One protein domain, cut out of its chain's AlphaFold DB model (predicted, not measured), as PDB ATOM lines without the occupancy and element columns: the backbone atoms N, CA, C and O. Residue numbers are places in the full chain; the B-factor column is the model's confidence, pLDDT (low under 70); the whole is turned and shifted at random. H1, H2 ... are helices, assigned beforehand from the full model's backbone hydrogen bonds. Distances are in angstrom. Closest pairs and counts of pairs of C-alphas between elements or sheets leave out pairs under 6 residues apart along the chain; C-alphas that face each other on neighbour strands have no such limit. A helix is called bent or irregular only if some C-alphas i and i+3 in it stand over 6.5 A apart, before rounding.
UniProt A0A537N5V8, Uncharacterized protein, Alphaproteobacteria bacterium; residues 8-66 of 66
ATOM      1  N   GLU A   8     -32.519 -36.882  30.622       93.44
ATOM      2  CA  GLU A   8     -31.388 -37.420  29.861       93.44
ATOM      3  C   GLU A   8     -30.118 -37.473  30.715       93.44
ATOM      4  O   GLU A   8     -29.434 -38.496  30.764       93.44
ATOM      5  N   ARG A   9     -29.842 -36.404  31.467       92.75
ATOM      6  CA  ARG A   9     -28.673 -36.326  32.343       92.75
ATOM      7  C   ARG A   9     -28.777 -37.277  33.530       92.75
ATOM      8  O   ARG A   9     -27.784 -37.911  33.882       92.75
ATOM      9  N   VAL A  10     -29.971 -37.431  34.104       93.94
ATOM     10  CA  VAL A  10     -30.237 -38.436  35.146       93.94
ATOM     11  C   VAL A  10     -29.963 -39.847  34.620       93.94
ATOM     12  O   VAL A  10     -29.251 -40.604  35.277       93.94
ATOM     13  N   SER A  11     -30.452 -40.190  33.424       94.75
ATOM     14  CA  SER A  11     -30.189 -41.495  32.803       94.75
ATOM     15  C   SER A  11     -28.700 -41.724  32.536       94.75
ATOM     16  O   SER A  11     -28.180 -42.798  32.838       94.75
ATOM     17  N   ALA A  12     -27.994 -40.717  32.012       94.06
ATOM     18  CA  ALA A  12     -26.561 -40.807  31.746       94.06
ATOM     19  C   ALA A  12     -25.746 -41.042  33.030       94.06
ATOM     20  O   ALA A  12     -24.868 -41.907  33.061       94.06
ATOM     21  N   LEU A  13     -26.064 -40.320  34.109       94.06
ATOM     22  CA  LEU A  13     -25.410 -40.492  35.410       94.06
ATOM     23  C   LEU A  13     -25.720 -41.855  36.032       94.06
ATOM     24  O   LEU A  13     -24.814 -42.506  36.548       94.06
ATOM     25  N   ALA A  14     -26.969 -42.315  35.947       95.06
ATOM     26  CA  ALA A  14     -27.356 -43.632  36.438       95.06
ATOM     27  C   ALA A  14     -26.610 -44.753  35.701       95.06
ATOM     28  O   ALA A  14     -26.081 -45.660  36.341       95.06
ATOM     29  N   ALA A  15     -26.472 -44.649  34.375       95.56
ATOM     30  CA  ALA A  15     -25.689 -45.591  33.580       95.56
ATOM     31  C   ALA A  15     -24.203 -45.593  33.982       95.56
ATOM     32  O   ALA A  15     -23.629 -46.660  34.206       95.56
ATOM     33  N   ALA A  16     -23.591 -44.414  34.145       97.00
ATOM     34  CA  ALA A  16     -22.199 -44.286  34.581       97.00
ATOM     35  C   ALA A  16     -21.970 -44.874  35.986       97.00
ATOM     36  O   ALA A  16     -20.969 -45.548  36.227       97.00
ATOM     37  N   ALA A  17     -22.931 -44.677  36.890       96.75
ATOM     38  CA  ALA A  17     -22.924 -45.226  38.244       96.75
ATOM     39  C   ALA A  17     -23.370 -46.700  38.318       96.75
ATOM     40  O   ALA A  17     -23.352 -47.287  39.399       96.75
ATOM     41  N   ARG A  18     -23.764 -47.308  37.188       97.19
ATOM     42  CA  ARG A  18     -24.324 -48.670  37.097       97.19
ATOM     43  C   ARG A  18     -25.549 -48.883  37.994       97.19
ATOM     44  O   ARG A  18     -25.755 -49.972  38.526       97.19
ATOM     45  N   VAL A  19     -26.368 -47.847  38.146       96.50
ATOM     46  CA  VAL A  19     -27.641 -47.902  38.865       96.50
ATOM     47  C   VAL A  19     -28.758 -48.190  37.857       96.50
ATOM     48  O   VAL A  19     -28.990 -47.370  36.966       96.50
ATOM     49  N   PRO A  20     -29.455 -49.336  37.955       94.69
ATOM     50  CA  PRO A  20     -30.578 -49.629  37.076       94.69
ATOM     51  C   PRO A  20     -31.769 -48.722  37.411       94.69
ATOM     52  O   PRO A  20     -32.137 -48.578  38.575       94.69
ATOM     53  N   LEU A  21     -32.387 -48.144  36.381       94.31
ATOM     54  CA  LEU A  21     -33.602 -47.335  36.489       94.31
ATOM     55  C   LEU A  21     -34.699 -47.922  35.604       94.31
ATOM     56  O   LEU A  21     -34.411 -48.424  34.514       94.31
ATOM     57  N   ALA A  22     -35.956 -47.820  36.039       94.62
ATOM     58  CA  ALA A  22     -37.069 -48.081  35.141       94.62
ATOM     59  C   ALA A  22     -37.189 -46.944  34.101       94.62
ATOM     60  O   ALA A  22     -36.777 -45.813  34.380       94.62
ATOM     61  N   PRO A  23     -37.782 -47.201  32.918       82.00
ATOM     62  CA  PRO A  23     -37.850 -46.223  31.826       82.00
ATOM     63  C   PRO A  23     -38.438 -44.855  32.216       82.00
ATOM     64  O   PRO A  23     -37.960 -43.825  31.743       82.00
ATOM     65  N   ASP A  24     -39.419 -44.828  33.124       91.06
ATOM     66  CA  ASP A  24     -40.108 -43.598  33.545       91.06
ATOM     67  C   ASP A  24     -39.473 -42.908  34.767       91.06
ATOM     68  O   ASP A  24     -39.868 -41.795  35.141       91.06
ATOM     69  N   ASP A  25     -38.501 -43.549  35.422       96.19
ATOM     70  CA  ASP A  25     -37.970 -43.062  36.696       96.19
ATOM     71  C   ASP A  25     -37.075 -41.842  36.515       96.19
ATOM     72  O   ASP A  25     -37.119 -40.927  37.338       96.19
ATOM     73  N   ALA A  26     -36.328 -41.760  35.414       94.75
ATOM     74  CA  ALA A  26     -35.424 -40.642  35.161       94.75
ATOM     75  C   ALA A  26     -36.163 -39.290  35.154       94.75
ATOM     76  O   ALA A  26     -35.722 -38.330  35.788       94.75
ATOM     77  N   GLY A  27     -37.349 -39.231  34.539       95.06
ATOM     78  CA  GLY A  27     -38.186 -38.030  34.524       95.06
ATOM     79  C   GLY A  27     -38.843 -37.719  35.876       95.06
ATOM     80  O   GLY A  27     -39.140 -36.561  36.181       95.06
ATOM     81  N   ARG A  28     -39.098 -38.731  36.715       96.00
ATOM     82  CA  ARG A  28     -39.579 -38.528  38.094       96.00
ATOM     83  C   ARG A  28     -38.467 -37.992  38.989       96.00
ATOM     84  O   ARG A  28     -38.687 -37.012  39.694       96.00
ATOM     85  N   ILE A  29     -37.279 -38.586  38.904       95.38
ATOM     86  CA  ILE A  29     -36.086 -38.177  39.648       95.38
ATOM     87  C   ILE A  29     -35.712 -36.741  39.285       95.38
ATOM     88  O   ILE A  29     -35.589 -35.917  40.185       95.38
ATOM     89  N   ALA A  30     -35.636 -36.419  37.991       94.25
ATOM     90  CA  ALA A  30     -35.413 -35.066  37.479       94.25
ATOM     91  C   ALA A  30     -36.315 -34.023  38.163       94.25
ATOM     92  O   ALA A  30     -35.841 -33.047  38.746       94.25
ATOM     93  N   ARG A  31     -37.631 -34.275  38.174       94.31
ATOM     94  CA  ARG A  31     -38.617 -33.396  38.824       94.31
ATOM     95  C   ARG A  31     -38.443 -33.319  40.339       94.31
ATOM     96  O   ARG A  31     -38.649 -32.253  40.910       94.31
ATOM     97  N   ALA A  32     -38.069 -34.421  40.984       95.12
ATOM     98  CA  ALA A  32     -37.872 -34.471  42.428       95.12
ATOM     99  C   ALA A  32     -36.636 -33.674  42.884       95.12
ATOM    100  O   ALA A  32     -36.685 -33.011  43.919       95.12
ATOM    101  N   ILE A  33     -35.541 -33.705  42.116       92.94
ATOM    102  CA  ILE A  33     -34.281 -33.037  42.486       92.94
ATOM    103  C   ILE A  33     -34.224 -31.565  42.060       92.94
ATOM    104  O   ILE A  33     -33.498 -30.786  42.681       92.94
ATOM    105  N   ALA A  34     -34.996 -31.166  41.041       91.88
ATOM    106  CA  ALA A  34     -34.966 -29.818  40.470       91.88
ATOM    107  C   ALA A  34     -35.129 -28.677  41.501       91.88
ATOM    108  O   ALA A  34     -34.333 -27.737  41.454       91.88
ATOM    109  N   PRO A  35     -36.058 -28.732  42.482       91.31
ATOM    110  CA  PRO A  35     -36.193 -27.666  43.478       91.31
ATOM    111  C   PRO A  35     -34.942 -27.500  44.346       91.31
ATOM    112  O   PRO A  35     -34.530 -26.383  44.654       91.31
ATOM    113  N   THR A  36     -34.328 -28.613  44.742       90.12
ATOM    114  CA  THR A  36     -33.129 -28.620  45.584       90.12
ATOM    115  C   THR A  36     -31.914 -28.133  44.800       90.12
ATOM    116  O   THR A  36     -31.195 -27.259  45.279       90.12
ATOM    117  N   ALA A  37     -31.728 -28.623  43.572       87.69
ATOM    118  CA  ALA A  37     -30.667 -28.163  42.679       87.69
ATOM    119  C   ALA A  37     -30.778 -26.655  42.399       87.69
ATOM    120  O   ALA A  37     -29.783 -25.938  42.481       87.69
ATOM    121  N   GLY A  38     -31.996 -26.155  42.162       88.06
ATOM    122  CA  GLY A  38     -32.254 -24.729  41.981       88.06
ATOM    123  C   GLY A  38     -31.879 -23.893  43.208       88.06
ATOM    124  O   GLY A  38     -31.232 -22.858  43.063       88.06
ATOM    125  N   ARG A  39     -32.213 -24.356  44.422       87.88
ATOM    126  CA  ARG A  39     -31.823 -23.672  45.670       87.88
ATOM    127  C   ARG A  39     -30.309 -23.617  45.850       87.88
ATOM    128  O   ARG A  39     -29.797 -22.559  46.194       87.88
ATOM    129  N   PHE A  40     -29.598 -24.716  45.599       85.00
ATOM    130  CA  PHE A  40     -28.138 -24.737  45.710       85.00
ATOM    131  C   PHE A  40     -27.459 -23.853  44.660       85.00
ATOM    132  O   PHE A  40     -26.538 -23.117  44.997       85.00
ATOM    133  N   ALA A  41     -27.951 -23.863  43.417       84.19
ATOM    134  CA  ALA A  41     -27.449 -22.978  42.370       84.19
ATOM    135  C   ALA A  41     -27.677 -21.494  42.715       84.19
ATOM    136  O   ALA A  41     -26.797 -20.666  42.492       84.19
ATOM    137  N   ALA A  42     -28.836 -21.160  43.292       85.19
ATOM    138  CA  ALA A  42     -29.153 -19.801  43.728       85.19
ATOM    139  C   ALA A  42     -28.345 -19.359  44.956       85.19
ATOM    140  O   ALA A  42     -28.032 -18.180  45.081       85.19
ATOM    141  N   ALA A  43     -28.001 -20.290  45.849       84.31
ATOM    142  CA  ALA A  43     -27.247 -19.995  47.064       84.31
ATOM    143  C   ALA A  43     -25.804 -19.541  46.793       84.31
ATOM    144  O   ALA A  43     -25.188 -19.026  47.719       84.31
ATOM    145  N   GLN A  44     -25.285 -19.732  45.567       75.56
ATOM    146  CA  GLN A  44     -23.924 -19.352  45.159       75.56
ATOM    147  C   GLN A  44     -22.900 -19.656  46.257       75.56
ATOM    148  O   GLN A  44     -22.142 -18.783  46.670       75.56
ATOM    149  N   ILE A  45     -22.955 -20.883  46.790       75.81
ATOM    150  CA  ILE A  45     -22.101 -21.281  47.906       75.81
ATOM    151  C   ILE A  45     -20.665 -21.230  47.407       75.81
ATOM    152  O   ILE A  45     -20.236 -22.099  46.647       75.81
ATOM    153  N   ASP A  46     -19.954 -20.189  47.822       77.25
ATOM    154  CA  ASP A  46     -18.536 -20.068  47.557       77.25
ATOM    155  C   ASP A  46     -17.812 -21.094  48.425       77.25
ATOM    156  O   ASP A  46     -18.074 -21.219  49.627       77.25
ATOM    157  N   LEU A  47     -16.944 -21.876  47.796       73.00
ATOM    158  CA  LEU A  47     -16.145 -22.899  48.458       73.00
ATOM    159  C   LEU A  47     -14.680 -22.520  48.234       73.00
ATOM    160  O   LEU A  47     -14.062 -22.993  47.276       73.00
ATOM    161  N   PRO A  48     -14.128 -21.623  49.076       77.12
ATOM    162  CA  PRO A  48     -12.732 -21.246  48.977       77.12
ATOM    163  C   PRO A  48     -11.867 -22.497  49.097       77.12
ATOM    164  O   PRO A  48     -12.109 -23.351  49.951       77.12
ATOM    165  N   LEU A  49     -10.834 -22.592  48.262       72.69
ATOM    166  CA  LEU A  49      -9.930 -23.748  48.217       72.69
ATOM    167  C   LEU A  49      -9.154 -23.972  49.530       72.69
ATOM    168  O   LEU A  49      -8.543 -25.019  49.706       72.69
ATOM    169  N   GLU A  50      -9.190 -22.997  50.438       75.25
ATOM    170  CA  GLU A  50      -8.554 -23.022  51.760       75.25
ATOM    171  C   GLU A  50      -9.496 -23.518  52.873       75.25
ATOM    172  O   GLU A  50      -9.089 -23.618  54.031       75.25
ATOM    173  N   VAL A  51     -10.768 -23.811  52.569       78.19
ATOM    174  CA  VAL A  51     -11.709 -24.318  53.574       78.19
ATOM    175  C   VAL A  51     -11.484 -25.808  53.788       78.19
ATOM    176  O   VAL A  51     -11.855 -26.644  52.963       78.19
ATOM    177  N   GLU A  52     -10.917 -26.133  54.945       79.31
ATOM    178  CA  GLU A  52     -10.707 -27.516  55.357       79.31
ATOM    179  C   GLU A  52     -12.036 -28.273  55.537       79.31
ATOM    180  O   GLU A  52     -12.990 -27.736  56.123       79.31
ATOM    181  N   PRO A  53     -12.123 -29.548  55.101       80.88
ATOM    182  CA  PRO A  53     -13.309 -30.367  55.301       80.88
ATOM    183  C   PRO A  53     -13.696 -30.474  56.780       80.88
ATOM    184  O   PRO A  53     -12.852 -30.595  57.667       80.88
ATOM    185  N   ALA A  54     -14.999 -30.532  57.065       81.25
ATOM    186  CA  ALA A  54     -15.497 -30.674  58.437       81.25
ATOM    187  C   ALA A  54     -14.915 -31.900  59.172       81.25
ATOM    188  O   ALA A  54     -14.685 -31.845  60.379       81.25
ATOM    189  N   SER A  55     -14.627 -32.987  58.449       77.94
ATOM    190  CA  SER A  55     -13.963 -34.172  59.003       77.94
ATOM    191  C   SER A  55     -12.549 -33.878  59.514       77.94
ATOM    192  O   SER A  55     -12.175 -34.409  60.557       77.94
ATOM    193  N   PHE A  56     -11.792 -33.010  58.836       78.62
ATOM    194  CA  PHE A  56     -10.443 -32.614  59.238       78.62
ATOM    195  C   PHE A  56     -10.465 -31.857  60.572       78.62
ATOM    196  O   PHE A  56      -9.787 -32.246  61.523       78.62
ATOM    197  N   ASN A  57     -11.352 -30.863  60.694       74.88
ATOM    198  CA  ASN A  57     -11.538 -30.092  61.928       74.88
ATOM    199  C   ASN A  57     -11.925 -30.971  63.132       74.88
ATOM    200  O   ASN A  57     -11.484 -30.729  64.254       74.88
ATOM    201  N   VAL A  58     -12.750 -32.002  62.921       76.19
ATOM    202  CA  VAL A  58     -13.161 -32.927  63.992       76.19
ATOM    203  C   VAL A  58     -11.995 -33.793  64.477       76.19
ATOM    204  O   VAL A  58     -11.873 -34.019  65.682       76.19
ATOM    205  N   VAL A  59     -11.139 -34.273  63.571       75.25
ATOM    206  CA  VAL A  59      -9.954 -35.067  63.935       75.25
ATOM    207  C   VAL A  59      -8.927 -34.195  64.654       75.25
ATOM    208  O   VAL A  59      -8.505 -34.550  65.753       75.25
ATOM    209  N   GLN A  60      -8.605 -33.021  64.106       72.88
ATOM    210  CA  GLN A  60      -7.609 -32.118  64.685       72.88
ATOM    211  C   GLN A  60      -7.978 -31.678  66.111       72.88
ATOM    212  O   GLN A  60      -7.136 -31.691  67.006       72.88
ATOM    213  N   ARG A  61      -9.252 -31.344  66.368       73.44
ATOM    214  CA  ARG A  61      -9.704 -30.961  67.720       73.44
ATOM    215  C   ARG A  61      -9.568 -32.101  68.732       73.44
ATOM    216  O   ARG A  61      -9.198 -31.843  69.870       73.44
ATOM    217  N   ARG A  62      -9.798 -33.354  68.320       73.31
ATOM    218  CA  ARG A  62      -9.603 -34.528  69.191       73.31
ATOM    219  C   ARG A  62      -8.138 -34.787  69.540       73.31
ATOM    220  O   ARG A  62      -7.879 -35.337  70.603       73.31
ATOM    221  N   GLU A  63      -7.204 -34.448  68.655       69.06
ATOM    222  CA  GLU A  63      -5.767 -34.599  68.920       69.06
ATOM    223  C   GLU A  63      -5.233 -33.518  69.867       69.06
ATOM    224  O   GLU A  63      -4.344 -33.808  70.655       69.06
ATOM    225  N   ILE A  64      -5.800 -32.306  69.842       70.56
ATOM    226  CA  ILE A  64      -5.438 -31.206  70.757       70.56
ATOM    227  C   ILE A  64      -5.923 -31.465  72.196       70.56
ATOM    228  O   ILE A  64      -5.303 -31.004  73.150       70.56
ATOM    229  N   GLU A  65      -7.039 -32.178  72.365       63.28
ATOM    230  CA  GLU A  65      -7.634 -32.504  73.676       63.28
ATOM    231  C   GLU A  65      -7.015 -33.745  74.356       63.28
ATOM    232  O   GLU A  65      -7.431 -34.104  75.461       63.28
ATOM    233  N   ARG A  66      -6.057 -34.418  73.706       53.00
ATOM    234  CA  ARG A  66      -5.363 -35.616  74.202       53.00
ATOM    235  C   ARG A  66      -3.974 -35.295  74.735       53.00
ATOM    236  O   ARG A  66      -3.592 -35.966  75.719       53.00
TER     237      ARG A  66
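AT A GLANCE: This is residues 8 to 66 of the 66 residues of an uncharacterized protein of Alphaproteobacteria bacterium (UniProt A0A537N5V8). The model is an open, strung-out chain of helices: the longest helix, H2, is bent, its first arm H2a packs on the short helix H1 at one end, and its second arm H2b leads away from that pair. From H2b a long link crosses open space to H3, which makes the far end, and residues 34 to 66 stick out with no other part beside them. The printed part has 59 residues with three named helices, H1, H2 and H3 in that order along the chain, and no named strand; the class is all helix. The whole is extended, with a radius of gyration of the C-alphas of 18.4 A, and it is elongated, spanning 54 by 28 by 18 A.

IN THESE COORDINATES: Begin with the longest helix, H2, residues 25 to 42, and find its first C-alpha, that of Asp 25, at (-37.970, -43.062, 36.696). By its hydrogen bonds it was assigned as one helix, but it is bent: C-alphas 32 and 35 are 7.1 A apart, where about 5 A is the distance in a regular helix. Its arm H2a covers residues 25 to 32 and is 10.3 A long from first to last C-alpha; its arm H2b covers residues 35 to 42 and is 10.6 A long. Residues 33 and 34 belong to neither arm. Look before it for H1, residues 8 to 16, which starts at C-alpha 8 at (-31.388, -37.420, 29.861) and measures 12.4 A. Look after it for H3, residues 54 to 64, which measures 15.9 A and ends at C-alpha 64 at (-5.438, -31.206, 70.757).

HOW THE PARTS SIT: Start at the bend of H2, where the lines of H2a and H2b stand at a steep tilt of 56 degrees. From H2a go to H1: the two touch, and their closest C-alphas, those of Val 10 and Ala 26, are 5.6 A apart. They run opposite ways at a steep tilt of 62 degrees, with their centres 11.3 A apart. H2b and H3 touch no helix; H1 is apart from both, H2a is apart from H3, and H2b is apart from H3. In the backbones of H1, H2a, H2b and H3, every O i to N i+4 pair is within hydrogen-bond range.

THE WHOLE: The two C-alphas farthest apart, those of Pro 23 and Arg 66, are 54.4 A apart. The printed part runs from residue 8 to residue 66, the chain's last residue, and has no cut. The link from H1 to H2, 8 residues, is short, and the link from H2 to H3, 11 residues, is long. Residues 34 to 66 stand free, of which 34 to 42 belong to H2 and 54 to 64 belong to H3. The mean pLDDT of the printed part is 85.3; look for values under 70 at residue 63 and residues 65 to 66.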